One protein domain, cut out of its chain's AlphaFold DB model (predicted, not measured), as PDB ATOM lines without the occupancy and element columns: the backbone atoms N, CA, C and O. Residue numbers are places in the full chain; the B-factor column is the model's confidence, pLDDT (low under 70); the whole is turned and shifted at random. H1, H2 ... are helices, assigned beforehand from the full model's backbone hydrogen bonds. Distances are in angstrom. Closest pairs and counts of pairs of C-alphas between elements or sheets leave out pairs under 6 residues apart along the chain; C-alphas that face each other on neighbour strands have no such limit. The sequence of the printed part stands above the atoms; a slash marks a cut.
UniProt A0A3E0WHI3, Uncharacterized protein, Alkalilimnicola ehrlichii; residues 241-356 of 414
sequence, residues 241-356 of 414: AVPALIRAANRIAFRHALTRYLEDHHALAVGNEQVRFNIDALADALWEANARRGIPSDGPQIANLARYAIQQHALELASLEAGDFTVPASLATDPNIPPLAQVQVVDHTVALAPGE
ATOM      1  N   ALA A 241     170.819 246.577 284.255       96.44
ATOM      2  CA  ALA A 241     169.920 247.270 285.172       96.44
ATOM      3  C   ALA A 241     169.405 248.599 284.582       96.44
ATOM      4  O   ALA A 241     170.174 249.381 284.017       96.44
ATOM      5  N   VAL A 242     168.127 248.910 284.815       96.88
ATOM      6  CA  VAL A 242     167.447 250.114 284.299       96.88
ATOM      7  C   VAL A 242     168.228 251.427 284.512       96.88
ATOM      8  O   VAL A 242     168.359 252.193 283.558       96.88
ATOM      9  N   PRO A 243     168.839 251.709 285.683       96.38
ATOM     10  CA  PRO A 243     169.640 252.924 285.845       96.38
ATOM     11  C   PRO A 243     170.867 253.001 284.923       96.38
ATOM     12  O   PRO A 243     171.294 254.095 284.564       96.38
ATOM     13  N   ALA A 244     171.471 251.865 284.558       96.69
ATOM     14  CA  ALA A 244     172.569 251.826 283.590       96.69
ATOM     15  C   ALA A 244     172.059 252.071 282.164       96.69
ATOM     16  O   ALA A 244     172.667 252.851 281.434       96.69
ATOM     17  N   LEU A 245     170.899 251.503 281.828       97.94
ATOM     18  CA  LEU A 245     170.209 251.730 280.559       97.94
ATOM     19  C   LEU A 245     169.866 253.207 280.343       97.94
ATOM     20  O   LEU A 245     170.187 253.763 279.296       97.94
ATOM     21  N   ILE A 246     169.293 253.875 281.350       97.69
ATOM     22  CA  ILE A 246     168.981 255.313 281.283       97.69
ATOM     23  C   ILE A 246     170.261 256.135 281.084       97.69
ATOM     24  O   ILE A 246     170.285 257.052 280.266       97.69
ATOM     25  N   ARG A 247     171.359 255.790 281.773       97.56
ATOM     26  CA  ARG A 247     172.656 256.457 281.565       97.56
ATOM     27  C   ARG A 247     173.177 256.283 280.139       97.56
ATOM     28  O   ARG A 247     173.656 257.258 279.568       97.56
ATOM     29  N   ALA A 248     173.067 255.087 279.563       98.06
ATOM     30  CA  ALA A 248     173.453 254.840 278.175       98.06
ATOM     31  C   ALA A 248     172.604 255.672 277.198       98.06
ATOM     32  O   ALA A 248     173.156 256.349 276.334       98.06
ATOM     33  N   ALA A 249     171.283 255.705 277.395       98.12
ATOM     34  CA  ALA A 249     170.371 256.514 276.586       98.12
ATOM     35  C   ALA A 249     170.657 258.024 276.698       98.12
ATOM     36  O   ALA A 249     170.609 258.739 275.698       98.12
ATOM     37  N   ASN A 250     170.995 258.515 277.893       98.00
ATOM     38  CA  ASN A 250     171.381 259.910 278.112       98.00
ATOM     39  C   ASN A 250     172.684 260.265 277.389       98.00
ATOM     40  O   ASN A 250     172.766 261.318 276.763       98.00
ATOM     41  N   ARG A 251     173.686 259.381 277.448       98.19
ATOM     42  CA  ARG A 251     174.956 259.564 276.737       98.19
ATOM     43  C   ARG A 251     174.751 259.616 275.219       98.19
ATOM     44  O   ARG A 251     175.307 260.493 274.567       98.19
ATOM     45  N   ILE A 252     173.917 258.727 274.669       98.25
ATOM     46  CA  ILE A 252     173.528 258.747 273.248       98.25
ATOM     47  C   ILE A 252     172.865 260.084 272.900       98.25
ATOM     48  O   ILE A 252     173.298 260.749 271.960       98.25
ATOM     49  N   ALA A 253     171.883 260.530 273.690       97.06
ATOM     50  CA  ALA A 253     171.207 261.803 273.446       97.06
ATOM     51  C   ALA A 253     172.187 262.988 273.422       97.06
ATOM     52  O   ALA A 253     172.100 263.816 272.521       97.06
ATOM     53  N   PHE A 254     173.160 263.042 274.342       97.19
ATOM     54  CA  PHE A 254     174.212 264.070 274.358       97.19
ATOM     55  C   PHE A 254     175.049 264.100 273.073       97.19
ATOM     56  O   PHE A 254     175.270 265.173 272.511       97.19
ATOM     57  N   ARG A 255     175.497 262.933 272.599       97.25
ATOM     58  CA  ARG A 255     176.303 262.807 271.373       97.25
ATOM     59  C   ARG A 255     175.538 263.277 270.140       97.25
ATOM     60  O   ARG A 255     176.060 264.074 269.360       97.25
ATOM     61  N   HIS A 256     174.276 262.861 270.013       96.50
ATOM     62  CA  HIS A 256     173.377 263.322 268.949       96.50
ATOM     63  C   HIS A 256     173.082 264.821 269.048       96.50
ATOM     64  O   HIS A 256     173.082 265.505 268.025       96.50
ATOM     65  N   ALA A 257     172.874 265.346 270.259       95.88
ATOM     66  CA  ALA A 257     172.620 266.768 270.479       95.88
ATOM     67  C   ALA A 257     173.809 267.620 270.017       95.88
ATOM     68  O   ALA A 257     173.629 268.596 269.287       95.88
ATOM     69  N   LEU A 258     175.027 267.250 270.437       95.75
ATOM     70  CA  LEU A 258     176.231 268.018 270.125       95.75
ATOM     71  C   LEU A 258     176.564 267.936 268.637       95.75
ATOM     72  O   LEU A 258     176.844 268.959 268.019       95.75
ATOM     73  N   THR A 259     176.481 266.734 268.062       94.19
ATOM     74  CA  THR A 259     176.669 266.513 266.623       94.19
ATOM     75  C   THR A 259     175.750 267.422 265.817       94.19
ATOM     76  O   THR A 259     176.218 268.195 264.988       94.19
ATOM     77  N   ARG A 260     174.451 267.410 266.133       91.50
ATOM     78  CA  ARG A 260     173.452 268.226 265.438       91.50
ATOM     79  C   ARG A 260     173.708 269.718 265.590       91.50
ATOM     80  O   ARG A 260     173.616 270.448 264.611       91.50
ATOM     81  N   TYR A 261     174.046 270.175 266.796       92.06
ATOM     82  CA  TYR A 261     174.402 271.575 267.026       92.06
ATOM     83  C   TYR A 261     175.586 272.002 266.140       92.06
ATOM     84  O   TYR A 261     175.522 273.037 265.480       92.06
ATOM     85  N   LEU A 262     176.646 271.191 266.071       91.44
ATOM     86  CA  LEU A 262     177.833 271.498 265.269       91.44
ATOM     87  C   LEU A 262     177.560 271.447 263.755       91.44
ATOM     88  O   LEU A 262     178.063 272.299 263.019       91.44
ATOM     89  N   GLU A 263     176.741 270.504 263.286       87.75
ATOM     90  CA  GLU A 263     176.300 270.437 261.886       87.75
ATOM     91  C   GLU A 263     175.474 271.672 261.498       87.75
ATOM     92  O   GLU A 263     175.743 272.307 260.476       87.75
ATOM     93  N   ASP A 264     174.507 272.045 262.338       85.12
ATOM     94  CA  ASP A 264     173.542 273.108 262.050       85.12
ATOM     95  C   ASP A 264     174.149 274.511 262.124       85.12
ATOM     96  O   ASP A 264     173.781 275.386 261.336       85.12
ATOM     97  N   HIS A 265     175.071 274.733 263.064       84.62
ATOM     98  CA  HIS A 265     175.595 276.066 263.369       84.62
ATOM     99  C   HIS A 265     177.005 276.312 262.828       84.62
ATOM    100  O   HIS A 265     177.372 277.463 262.595       84.62
ATOM    101  N   HIS A 266     177.786 275.254 262.595       82.69
ATOM    102  CA  HIS A 266     179.206 275.376 262.259       82.69
ATOM    103  C   HIS A 266     179.619 274.606 260.997       82.69
ATOM    104  O   HIS A 266     180.800 274.599 260.662       82.69
ATOM    105  N   ALA A 267     178.661 274.008 260.272       77.62
ATOM    106  CA  ALA A 267     178.881 273.303 259.004       77.62
ATOM    107  C   ALA A 267     180.004 272.245 259.067       77.62
ATOM    108  O   ALA A 267     180.691 271.992 258.074       77.62
ATOM    109  N   LEU A 268     180.196 271.633 260.239       79.75
ATOM    110  CA  LEU A 268     181.242 270.644 260.460       79.75
ATOM    111  C   LEU A 268     180.892 269.341 259.724       79.75
ATOM    112  O   LEU A 268     179.784 268.819 259.860       79.75
ATOM    113  N   ALA A 269     181.824 268.791 258.945       72.69
ATOM    114  CA  ALA A 269     181.579 267.583 258.157       72.69
ATOM    115  C   ALA A 269     181.744 266.305 259.007       72.69
ATOM    116  O   ALA A 269     182.783 265.645 258.980       72.69
ATOM    117  N   VAL A 270     180.689 265.893 259.716       69.62
ATOM    118  CA  VAL A 270     180.685 264.725 260.638       69.62
ATOM    119  C   VAL A 270     180.733 263.355 259.918       69.62
ATOM    120  O   VAL A 270     180.596 262.283 260.518       69.62
ATOM    121  N   GLY A 271     180.962 263.354 258.602       69.56
ATOM    122  CA  GLY A 271     181.182 262.146 257.800       69.56
ATOM    123  C   GLY A 271     182.551 261.484 258.014       69.56
ATOM    124  O   GLY A 271     182.728 260.334 257.625       69.56
ATOM    125  N   ASN A 272     183.510 262.183 258.629       82.44
ATOM    126  CA  ASN A 272     184.823 261.637 258.977       82.44
ATOM    127  C   ASN A 272     184.771 260.938 260.350       82.44
ATOM    128  O   ASN A 272     184.358 261.539 261.342       82.44
ATOM    129  N   GLU A 273     185.221 259.681 260.414       89.25
ATOM    130  CA  GLU A 273     185.253 258.876 261.644       89.25
ATOM    131  C   GLU A 273     186.058 259.550 262.768       89.25
ATOM    132  O   GLU A 273     185.607 259.566 263.911       89.25
ATOM    133  N   GLN A 274     187.188 260.190 262.443       90.94
ATOM    134  CA  GLN A 274     188.000 260.915 263.428       90.94
ATOM    135  C   GLN A 274     187.251 262.118 264.009       90.94
ATOM    136  O   GLN A 274     187.272 262.343 265.218       90.94
ATOM    137  N   VAL A 275     186.561 262.880 263.156       92.12
ATOM    138  CA  VAL A 275     185.757 264.034 263.583       92.12
ATOM    139  C   VAL A 275     184.642 263.569 264.515       92.12
ATOM    140  O   VAL A 275     184.449 264.134 265.588       92.12
ATOM    141  N   ARG A 276     183.945 262.491 264.144       92.00
ATOM    142  CA  ARG A 276     182.893 261.899 264.973       92.00
ATOM    143  C   ARG A 276     183.427 261.429 266.321       92.00
ATOM    144  O   ARG A 276     182.812 261.719 267.341       92.00
ATOM    145  N   PHE A 277     184.586 260.775 266.337       94.31
ATOM    146  CA  PHE A 277     185.249 260.358 267.572       94.31
ATOM    147  C   PHE A 277     185.563 261.551 268.490       94.31
ATOM    148  O   PHE A 277     185.305 261.492 269.693       94.31
ATOM    149  N   ASN A 278     186.063 262.655 267.931       95.69
ATOM    150  CA  ASN A 278     186.380 263.866 268.688       95.69
ATOM    151  C   ASN A 278     185.122 264.542 269.262       95.69
ATOM    152  O   ASN A 278     185.116 264.950 270.426       95.69
ATOM    153  N   ILE A 279     184.039 264.620 268.478       95.38
ATOM    154  CA  ILE A 279     182.739 265.133 268.941       95.38
ATOM    155  C   ILE A 279     182.184 264.252 270.060       95.38
ATOM    156  O   ILE A 279     181.757 264.772 271.088       95.38
ATOM    157  N   ASP A 280     182.232 262.930 269.895       95.94
ATOM    158  CA  ASP A 280     181.791 261.973 270.908       95.94
ATOM    159  C   ASP A 280     182.572 262.129 272.216       95.94
ATOM    160  O   ASP A 280     181.976 262.108 273.294       95.94
ATOM    161  N   ALA A 281     183.892 262.325 272.139       96.50
ATOM    162  CA  ALA A 281     184.732 262.557 273.310       96.50
ATOM    163  C   ALA A 281     184.348 263.855 274.043       96.50
ATOM    164  O   ALA A 281     184.258 263.868 275.274       96.50
ATOM    165  N   LEU A 282     184.077 264.937 273.306       96.69
ATOM    166  CA  LEU A 282     183.606 266.195 273.886       96.69
ATOM    167  C   LEU A 282     182.200 266.059 274.495       96.69
ATOM    168  O   LEU A 282     181.970 266.527 275.612       96.69
ATOM    169  N   ALA A 283     181.273 265.393 273.802       97.25
ATOM    170  CA  ALA A 283     179.921 265.141 274.293       97.25
ATOM    171  C   ALA A 283     179.934 264.308 275.582       97.25
ATOM    172  O   ALA A 283     179.245 264.650 276.543       97.25
ATOM    173  N   ASP A 284     180.754 263.256 275.626       97.56
ATOM    174  CA  ASP A 284     180.923 262.413 276.808       97.56
ATOM    175  C   ASP A 284     181.470 263.213 277.994       97.56
ATOM    176  O   ASP A 284     180.999 263.045 279.118       97.56
ATOM    177  N   ALA A 285     182.420 264.120 277.760       96.81
ATOM    178  CA  ALA A 285     182.964 264.965 278.816       96.81
ATOM    179  C   ALA A 285     181.943 265.974 279.362       96.81
ATOM    180  O   ALA A 285     181.859 266.155 280.576       96.81
ATOM    181  N   LEU A 286     181.135 266.593 278.494       96.75
ATOM    182  CA  LEU A 286     180.031 267.467 278.913       96.75
ATOM    183  C   LEU A 286     178.965 266.692 279.697       96.75
ATOM    184  O   LEU A 286     178.454 267.180 280.705       96.75
ATOM    185  N   TRP A 287     178.648 265.472 279.263       97.12
ATOM    186  CA  TRP A 287     177.711 264.590 279.953       97.12
ATOM    187  C   TRP A 287     178.220 264.180 281.343       97.12
ATOM    188  O   TRP A 287     177.476 264.272 282.324       97.12
ATOM    189  N   GLU A 288     179.489 263.781 281.456       96.56
ATOM    190  CA  GLU A 288     180.138 263.478 282.737       96.56
ATOM    191  C   GLU A 288     180.146 264.705 283.663       96.56
ATOM    192  O   GLU A 288     179.732 264.605 284.822       96.56
ATOM    193  N   ALA A 289     180.507 265.883 283.142       96.31
ATOM    194  CA  ALA A 289     180.487 267.140 283.890       96.31
ATOM    195  C   ALA A 289     179.068 267.559 284.328       96.31
ATOM    196  O   ALA A 289     178.893 268.127 285.404       96.31
ATOM    197  N   ASN A 290     178.025 267.194 283.574       96.12
ATOM    198  CA  ASN A 290     176.619 267.336 283.979       96.12
ATOM    199  C   ASN A 290     176.152 266.235 284.963       96.12
ATOM    200  O   ASN A 290     174.958 265.932 285.073       96.12
ATOM    201  N   ALA A 291     177.076 265.600 285.688       94.81
ATOM    202  CA  ALA A 291     176.788 264.514 286.622       94.81
ATOM    203  C   ALA A 291     175.977 263.367 285.983       94.81
ATOM    204  O   ALA A 291     175.140 262.742 286.640       94.81
ATOM    205  N   ARG A 292     176.208 263.106 284.688       95.38
ATOM    206  CA  ARG A 292     175.566 262.056 283.880       95.38
ATOM    207  C   ARG A 292     174.047 262.180 283.709       95.38
ATOM    208  O   ARG A 292     173.398 261.224 283.265       95.38
ATOM    209  N   ARG A 293     173.460 263.333 284.036       93.50
ATOM    210  CA  ARG A 293     172.056 263.622 283.700       93.50
ATOM    211  C   ARG A 293     171.919 263.868 282.203       93.50
ATOM    212  O   ARG A 293     172.851 264.360 281.574       93.50
ATOM    213  N   GLY A 294     170.769 263.504 281.652       94.62
ATOM    214  CA  GLY A 294     170.445 263.684 280.243       94.62
ATOM    215  C   GLY A 294     170.037 265.113 279.900       94.62
ATOM    216  O   GLY A 294     169.721 265.922 280.775       94.62
ATOM    217  N   ILE A 295     170.043 265.380 278.600       95.81
ATOM    218  CA  ILE A 295     169.363 266.503 277.960       95.81
ATOM    219  C   ILE A 295     168.615 265.957 276.735       95.81
ATOM    220  O   ILE A 295     169.045 264.945 276.168       95.81
ATOM    221  N   PRO A 296     167.537 266.615 276.280       93.81
ATOM    222  CA  PRO A 296     166.912 266.286 275.006       93.81
ATOM    223  C   PRO A 296     167.875 266.537 273.846       93.81
ATOM    224  O   PRO A 296     168.539 267.575 273.806       93.81
ATOM    225  N   SER A 297     167.910 265.627 272.871       91.81
ATOM    226  CA  SER A 297     168.787 265.768 271.701       91.81
ATOM    227  C   SER A 297     168.401 266.924 270.770       91.81
ATOM    228  O   SER A 297     169.205 267.359 269.950       91.81
ATOM    229  N   ASP A 298     167.168 267.428 270.879       84.44
ATOM    230  CA  ASP A 298     166.611 268.547 270.112       84.44
ATOM    231  C   ASP A 298     166.346 269.806 270.958       84.44
ATOM    232  O   ASP A 298     165.639 270.711 270.509       84.44
ATOM    233  N   GLY A 299     166.879 269.856 272.182       87.31
ATOM    234  CA  GLY A 299     166.642 270.941 273.131       87.31
ATOM    235  C   GLY A 299     167.691 272.064 273.088       87.31
ATOM    236  O   GLY A 299     168.823 271.845 272.656       87.31
ATOM    237  N   PRO A 300     167.362 273.271 273.585       91.25
ATOM    238  CA  PRO A 300     168.293 274.405 273.645       91.25
ATOM    239  C   PRO A 300     169.457 274.211 274.632       91.25
ATOM    240  O   PRO A 300     170.464 274.913 274.544       91.25
ATOM    241  N   GLN A 301     169.354 273.241 275.548       94.75
ATOM    242  CA  GLN A 301     170.371 272.928 276.554       94.75
ATOM    243  C   GLN A 301     171.741 272.691 275.916       94.75
ATOM    244  O   GLN A 301     172.748 273.187 276.421       94.75
ATOM    245  N   ILE A 302     171.795 271.950 274.799       95.06
ATOM    246  CA  ILE A 302     173.075 271.648 274.157       95.06
ATOM    247  C   ILE A 302     173.711 272.890 273.541       95.06
ATOM    248  O   ILE A 302     174.925 273.032 273.616       95.06
ATOM    249  N   ALA A 303     172.915 273.819 273.001       93.31
ATOM    250  CA  ALA A 303     173.436 275.069 272.461       93.31
ATOM    251  C   ALA A 303     174.074 275.912 273.573       93.31
ATOM    252  O   ALA A 303     175.186 276.409 273.408       93.31
ATOM    253  N   ASN A 304     173.419 276.007 274.736       95.56
ATOM    254  CA  ASN A 304     173.973 276.705 275.900       95.56
ATOM    255  C   ASN A 304     175.298 276.068 276.353       95.56
ATOM    256  O   ASN A 304     176.283 276.773 276.563       95.56
ATOM    257  N   LEU A 305     175.342 274.734 276.455       95.69
ATOM    258  CA  LEU A 305     176.545 274.003 276.860       95.69
ATOM    259  C   LEU A 305     177.684 274.122 275.844       95.69
ATOM    260  O   LEU A 305     178.818 274.383 276.235       95.69
ATOM    261  N   ALA A 306     177.399 273.948 274.553       94.44
ATOM    262  CA  ALA A 306     178.402 274.001 273.499       94.44
ATOM    263  C   ALA A 306     179.000 275.407 273.374       94.44
ATOM    264  O   ALA A 306     180.221 275.549 273.372       94.44
ATOM    265  N   ARG A 307     178.166 276.456 273.368       94.56
ATOM    266  CA  ARG A 307     178.630 277.853 273.369       94.56
ATOM    267  C   ARG A 307     179.484 278.170 274.587       94.56
ATOM    268  O   ARG A 307     180.564 278.738 274.444       94.56
ATOM    269  N   TYR A 308     179.027 277.768 275.774       95.31
ATOM    270  CA  TYR A 308     179.791 277.940 277.006       95.31
ATOM    271  C   TYR A 308     181.148 277.228 276.923       95.31
ATOM    272  O   TYR A 308     182.171 277.838 277.225       95.31
ATOM    273  N   ALA A 309     181.173 275.981 276.438       93.38
ATOM    274  CA  ALA A 309     182.399 275.208 276.263       93.38
ATOM    275  C   ALA A 309     183.389 275.890 275.304       93.38
ATOM    276  O   ALA A 309     184.562 276.055 275.639       93.38
ATOM    277  N   ILE A 310     182.901 276.339 274.145       92.56
ATOM    278  CA  ILE A 310     183.678 277.058 273.126       92.56
ATOM    279  C   ILE A 310     184.298 278.330 273.706       92.56
ATOM    280  O   ILE A 310     185.500 278.551 273.578       92.56
ATOM    281  N   GLN A 311     183.490 279.138 274.389       91.56
ATOM    282  CA  GLN A 311     183.899 280.462 274.843       91.56
ATOM    283  C   GLN A 311     184.763 280.427 276.109       91.56
ATOM    284  O   GLN A 311     185.792 281.095 276.173       91.56
ATOM    285  N   GLN A 312     184.371 279.656 277.126       93.19
ATOM    286  CA  GLN A 312     185.036 279.684 278.437       93.19
ATOM    287  C   GLN A 312     186.241 278.750 278.530       93.19
ATOM    288  O   GLN A 312     187.149 279.001 279.320       93.19
ATOM    289  N   HIS A 313     186.285 277.698 277.709       90.12
ATOM    290  CA  HIS A 313     187.413 276.765 277.677       90.12
ATOM    291  C   HIS A 313     188.289 276.925 276.432       90.12
ATOM    292  O   HIS A 313     189.123 276.058 276.176       90.12
ATOM    293  N   ALA A 314     188.117 278.029 275.688       84.50
ATOM    294  CA  ALA A 314     188.872 278.353 274.476       84.50
ATOM    295  C   ALA A 314     188.957 277.166 273.498       84.50
ATOM    296  O   ALA A 314     190.012 276.868 272.936       84.50
ATOM    297  N   LEU A 315     187.842 276.443 273.345       89.75
ATOM    298  CA  LEU A 315     187.765 275.303 272.444       89.75
ATOM    299  C   LEU A 315     187.650 275.828 271.008       89.75
ATOM    300  O   LEU A 315     186.585 276.245 270.555       89.75
ATOM    301  N   GLU A 316     188.766 275.770 270.290       88.50
ATOM    302  CA  GLU A 316     188.835 276.056 268.859       88.50
ATOM    303  C   GLU A 316     188.083 274.973 268.077       88.50
ATOM    304  O   GLU A 316     188.485 273.809 268.079       88.50
ATOM    305  N   LEU A 317     187.009 275.332 267.370       87.69
ATOM    306  CA  LEU A 317     186.187 274.360 266.634       87.69
ATOM    307  C   LEU A 317     186.974 273.578 265.574       87.69
ATOM    308  O   LEU A 317     186.734 272.388 265.394       87.69
ATOM    309  N   ALA A 318     187.963 274.210 264.935       88.38
ATOM    310  CA  ALA A 318     188.847 273.547 263.975       88.38
ATOM    311  C   ALA A 318     189.671 272.406 264.606       88.38
ATOM    312  O   ALA A 318     190.088 271.484 263.907       88.38
ATOM    313  N   SER A 319     189.883 272.423 265.928       90.75
ATOM    314  CA  SER A 319     190.584 271.336 266.623       90.75
ATOM    315  C   SER A 319     189.790 270.028 266.633       90.75
ATOM    316  O   SER A 319     190.395 268.966 266.722       90.75
ATOM    317  N   LEU A 320     188.461 270.070 266.466       91.38
ATOM    318  CA  LEU A 320     187.631 268.864 266.364       91.38
ATOM    319  C   LEU A 320     187.928 268.053 265.097       91.38
ATOM    320  O   LEU A 320     187.623 266.864 265.050       91.38
ATOM    321  N   GLU A 321     188.553 268.660 264.087       90.25
ATOM    322  CA  GLU A 321     188.994 267.975 262.867       90.25
ATOM    323  C   GLU A 321     190.423 267.426 262.967       90.25
ATOM    324  O   GLU A 321     190.861 266.669 262.097       90.25
ATOM    325  N   ALA A 322     191.151 267.768 264.033       90.06
ATOM    326  CA  ALA A 322     192.527 267.345 264.236       90.06
ATOM    327  C   ALA A 322     192.612 265.918 264.807       90.06
ATOM    328  O   ALA A 322     191.823 265.509 265.659       90.06
ATOM    329  N   GLY A 323     193.605 265.146 264.357       89.75
ATOM    330  CA  GLY A 323     193.826 263.774 264.839       89.75
ATOM    331  C   GLY A 323     194.373 263.686 266.270       89.75
ATOM    332  O   GLY A 323     194.346 262.618 266.869       89.75
ATOM    333  N   ASP A 324     194.867 264.794 266.816       91.31
ATOM    334  CA  ASP A 324     195.432 264.932 268.161       91.31
ATOM    335  C   ASP A 324     194.527 265.736 269.108       91.31
ATOM    336  O   ASP A 324     194.978 266.207 270.155       91.31
ATOM    337  N   PHE A 325     193.246 265.889 268.755       94.44
ATOM    338  CA  PHE A 325     192.260 266.551 269.599       94.44
ATOM    339  C   PHE A 325     192.264 265.981 271.022       94.44
ATOM    340  O   PHE A 325     192.212 264.768 271.241       94.44
ATOM    341  N   THR A 326     192.266 266.879 272.006       93.75
ATOM    342  CA  THR A 326     192.097 266.525 273.413       93.75
ATOM    343  C   THR A 326     191.008 267.384 274.028       93.75
ATOM    344  O   THR A 326     190.949 268.595 273.823       93.75
ATOM    345  N   VAL A 327     190.134 266.745 274.804       94.38
ATOM    346  CA  VAL A 327     189.094 267.459 275.541       94.38
ATOM    347  C   VAL A 327     189.751 268.343 276.610       94.38
ATOM    348  O   VAL A 327     190.571 267.837 277.384       94.38
ATOM    349  N   PRO A 328     189.375 269.631 276.719       93.50
ATOM    350  CA  PRO A 328     189.866 270.499 277.783       93.50
ATOM    351  C   PRO A 328     189.615 269.896 279.172       93.50
ATOM    352  O   PRO A 328     188.470 269.741 279.600       93.50
ATOM    353  N   ALA A 329     190.686 269.597 279.913       90.19
ATOM    354  CA  ALA A 329     190.597 268.951 281.228       90.19
ATOM    355  C   ALA A 329     189.760 269.754 282.243       90.19
ATOM    356  O   ALA A 329     189.155 269.180 283.146       90.19
ATOM    357  N   SER A 330     189.689 271.078 282.070       90.06
ATOM    358  CA  SER A 330     188.877 271.983 282.888       90.06
ATOM    359  C   SER A 330     187.370 271.728 282.802       90.06
ATOM    360  O   SER A 330     186.667 272.074 283.746       90.06
ATOM    361  N   LEU A 331     186.866 271.122 281.715       91.62
ATOM    362  CA  LEU A 331     185.434 270.832 281.559       91.62
ATOM    363  C   LEU A 331     184.932 269.852 282.624       91.62
ATOM    364  O   LEU A 331     183.836 270.017 283.145       91.62
ATOM    365  N   ALA A 332     185.744 268.854 282.983       87.44
ATOM    366  CA  ALA A 332     185.322 267.757 283.854       87.44
ATOM    367  C   ALA A 332     184.887 268.210 285.259       87.44
ATOM    368  O   ALA A 332     184.135 267.506 285.931       87.44
ATOM    369  N   THR A 333     185.367 269.368 285.716       86.94
ATOM    370  CA  THR A 333     185.098 269.901 287.057       86.94
ATOM    371  C   THR A 333     184.405 271.261 287.032       86.94
ATOM    372  O   THR A 333     184.368 271.926 288.067       86.94
ATOM    373  N   ASP A 334     183.901 271.712 285.879       94.75
ATOM    374  CA  ASP A 334     183.278 273.033 285.780       94.75
ATOM    375  C   ASP A 334     181.898 273.044 286.481       94.75
ATOM    376  O   ASP A 334     180.981 272.325 286.066       94.75
ATOM    377  N   PRO A 335     181.712 273.858 287.541       94.75
ATOM    378  CA  PRO A 335     180.463 273.900 288.299       94.75
ATOM    379  C   PRO A 335     179.293 274.551 287.544       94.75
ATOM    380  O   PRO A 335     178.153 274.419 287.991       94.75
ATOM    381  N   ASN A 336     179.539 275.239 286.426       95.25
ATOM    382  CA  ASN A 336     178.520 275.920 285.626       95.25
ATOM    383  C   ASN A 336     177.858 274.998 284.593       95.25
ATOM    384  O   ASN A 336     176.742 275.285 284.157       95.25
ATOM    385  N   ILE A 337     178.474 273.865 284.236       95.62
ATOM    386  CA  ILE A 337     177.878 272.902 283.294       95.62
ATOM    387  C   ILE A 337     176.544 272.339 283.827       95.62
ATOM    388  O   ILE A 337     175.541 272.429 283.115       95.62
ATOM    389  N   PRO A 338     176.461 271.816 285.071       95.62
ATOM    390  CA  PRO A 338     175.208 271.330 285.641       95.62
ATOM    391  C   PRO A 338     174.022 272.311 285.595       95.62
ATOM    392  O   PRO A 338     172.957 271.891 285.139       95.62
ATOM    393  N   PRO A 339     174.130 273.576 286.060       94.44
ATOM    394  CA  PRO A 339     173.014 274.515 285.989       94.44
ATOM    395  C   PRO A 339     172.677 274.935 284.552       94.44
ATOM    396  O   PRO A 339     171.493 275.015 284.234       94.44
ATOM    397  N   LEU A 340     173.662 275.121 283.662       94.75
ATOM    398  CA  LEU A 340     173.404 275.460 282.254       94.75
ATOM    399  C   LEU A 340     172.632 274.355 281.523       94.75
ATOM    400  O   LEU A 340     171.702 274.639 280.768       94.75
ATOM    401  N   ALA A 341     172.945 273.090 281.810       94.38
ATOM    402  CA  ALA A 341     172.232 271.938 281.261       94.38
ATOM    403  C   ALA A 341     170.757 271.848 281.709       94.38
ATOM    404  O   ALA A 341     169.996 271.061 281.150       94.38
ATOM    405  N   GLN A 342     170.337 272.617 282.722       91.44
ATOM    406  CA  GLN A 342     168.947 272.673 283.193       91.44
ATOM    407  C   GLN A 342     168.133 273.806 282.552       91.44
ATOM    408  O   GLN A 342     166.910 273.852 282.735       91.44
ATOM    409  N   VAL A 343     168.781 274.713 281.813       91.75
ATOM    410  CA  VAL A 343     168.125 275.850 281.160       91.75
ATOM    411  C   VAL A 343     167.434 275.364 279.884       91.75
ATOM    412  O   VAL A 343     168.075 275.068 278.882       91.75
ATOM    413  N   GLN A 344     166.104 275.265 279.924       88.81
ATOM    414  CA  GLN A 344     165.265 274.735 278.831       88.81
ATOM    415  C   GLN A 344     164.926 275.768 277.747       88.81
ATOM    416  O   GLN A 344     163.934 275.641 277.037       88.81
ATOM    417  N   VAL A 345     165.740 276.806 277.632       91.62
ATOM    418  CA  VAL A 345     165.583 277.902 276.680       91.62
ATOM    419  C   VAL A 345     166.983 278.374 276.286       91.62
ATOM    420  O   VAL A 345     167.946 278.065 276.990       91.62
ATOM    421  N   VAL A 346     167.143 279.076 275.167       92.75
ATOM    422  CA  VAL A 346     168.439 279.684 274.843       92.75
ATOM    423  C   VAL A 346     168.766 280.733 275.908       92.75
ATOM    424  O   VAL A 346     167.992 281.659 276.139       92.75
ATOM    425  N   ASP A 347     169.905 280.576 276.575       94.56
ATOM    426  CA  ASP A 347     170.372 281.525 277.582       94.56
ATOM    427  C   ASP A 347     171.043 282.711 276.882       94.56
ATOM    428  O   ASP A 347     172.115 282.563 276.286       94.56
ATOM    429  N   HIS A 348     170.421 283.894 276.939       93.38
ATOM    430  CA  HIS A 348     170.976 285.079 276.284       93.38
ATOM    431  C   HIS A 348     172.294 285.575 276.897       93.38
ATOM    432  O   HIS A 348     172.987 286.389 276.281       93.38
ATOM    433  N   THR A 349     172.635 285.134 278.111       93.06
ATOM    434  CA  THR A 349     173.872 285.523 278.798       93.06
ATOM    435  C   THR A 349     175.075 284.704 278.339       93.06
ATOM    436  O   THR A 349     176.218 285.144 278.489       93.06
ATOM    437  N   VAL A 350     174.836 283.544 277.718       93.19
ATOM    438  CA  VAL A 350     175.881 282.747 277.081       93.19
ATOM    439  C   VAL A 350     176.192 283.352 275.714       93.19
ATOM    440  O   VAL A 350     175.348 283.398 274.818       93.19
ATOM    441  N   ALA A 351     177.430 283.822 275.551       91.94
ATOM    442  CA  ALA A 351     177.884 284.418 274.302       91.94
ATOM    443  C   ALA A 351     177.754 283.430 273.130       91.94
ATOM    444  O   ALA A 351     178.071 282.249 273.256       91.94
ATOM    445  N   LEU A 352     177.321 283.941 271.977       90.75
ATOM    446  CA  LEU A 352     177.270 283.186 270.725       90.75
ATOM    447  C   LEU A 352     178.654 282.636 270.373       90.75
ATOM    448  O   LEU A 352     179.664 283.307 270.596       90.75
ATOM    449  N   ALA A 353     178.712 281.428 269.819       89.38
ATOM    450  CA  ALA A 353     179.968 280.848 269.364       89.38
ATOM    451  C   ALA A 353     180.481 281.559 268.092       89.38
ATOM    452  O   ALA A 353     179.690 282.155 267.348       89.38
ATOM    453  N   PRO A 354     181.793 281.500 267.792       85.62
ATOM    454  CA  PRO A 354     182.323 282.005 266.528       85.62
ATOM    455  C   PRO A 354     181.576 281.395 265.331       85.62
ATOM    456  O   PRO A 354     181.429 280.177 265.239       85.62
ATOM    457  N   GLY A 355     181.083 282.240 264.421       81.88
ATOM    458  CA  GLY A 355     180.278 281.826 263.261       81.88
ATOM    459  C   GLY A 355     178.756 281.857 263.469       81.88
ATOM    460  O   GLY A 355     178.016 281.862 262.487       81.88
ATOM    461  N   GLU A 356     178.265 281.988 264.705       85.81
ATOM    462  CA  GLU A 356     176.829 282.131 265.003       85.81
ATOM    463  C   GLU A 356     176.330 283.586 264.948       85.81
ATOM    464  O   GLU A 356     175.371 283.967 265.619       85.81
TER     465      GLU A 356
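What this domain is: This is residues 241 to 356 of the 414 residues of an uncharacterized protein of Alkalilimnicola ehrlichii (UniProt A0A3E0WHI3). Three longer helices make the core: H2 crosses the long H1 steeply, and H3 lies nearly perpendicular to H2 and packs on the later part of H1. The short helices H4, H5 and H6 sit around H2, H4 near its beginning and H5 and H6 at its end; the beginning of H1, residues 242 to 246, sticks out, and the closing stretch, residues 341 to 356, runs past H3 on the side away from H2. The printed part has 116 residues with six named helices, H1 to H6 in order along the chain, and no named strand; its class is all helix. It is compact, with a radius of gyration of the C-alphas of 13.2 A, and spans 37 by 33 by 26 A.

How they stand to each other: H1, residues 242 to 266, touches H2, residues 273 to 289, with its residues 251 to 259 alone; the closest C-alphas, of Arg 255 and Ala 283, are 5.2 A apart. These two helices run opposite ways at a steep tilt of 58 degrees. H1 also touches H3, residues 301 to 312, with its residues 254 to 261 alone, at a steep tilt of 64 degrees and the same way; the closest C-alphas are those of Ala 257 and Ile 302, 6.1 A. H2 is the hub, touching four helices. H2 and H3 are close but not clearly touching, about perpendicular at 84 degrees. H4, residues 317 to 321, touches H2, closest at the C-alphas of Val 275 and Glu 321, 5.1 A. H5, residues 329 to 333, touches H2, with the C-alphas of Ala 289 and Ala 332 closest at 4.9 A. H6, residues 337 to 340, only just touches H2, with 3 pairs of C-alphas within 8 A, the closest being Ala 289 and Ile 337 at 6.4 A. H6 also touches H3, closest at the C-alphas of Leu 305 and Leu 340, 6.4 A. H1 is apart from H5 and H6. In H1, H2 and H3 every O i to N i+4 pair is within hydrogen-bond range; H4 and H5 have 0 of 1, with 2 of 2 and 1 of 2 O i to N i+3 pairs within range, and H6 is too short for an i+4 pair.

Where its parts are: H1 begins at C-alpha 242, (167.447, 250.114, 284.299), and is 35.5 A long from first to last C-alpha. H2 is 24.2 A long and H3 16.3 A. H6 ends at C-alpha 340, (173.404, 275.460, 282.254).

The domain as a whole: The C-alphas farthest apart, of Ala 241 and Gly 355, are 42.2 A apart. The printed part has no cut. The link from H2 to H3, 11 residues, is long. The mean pLDDT of the printed part is 92.1, and residues 270 to 271 are under 70.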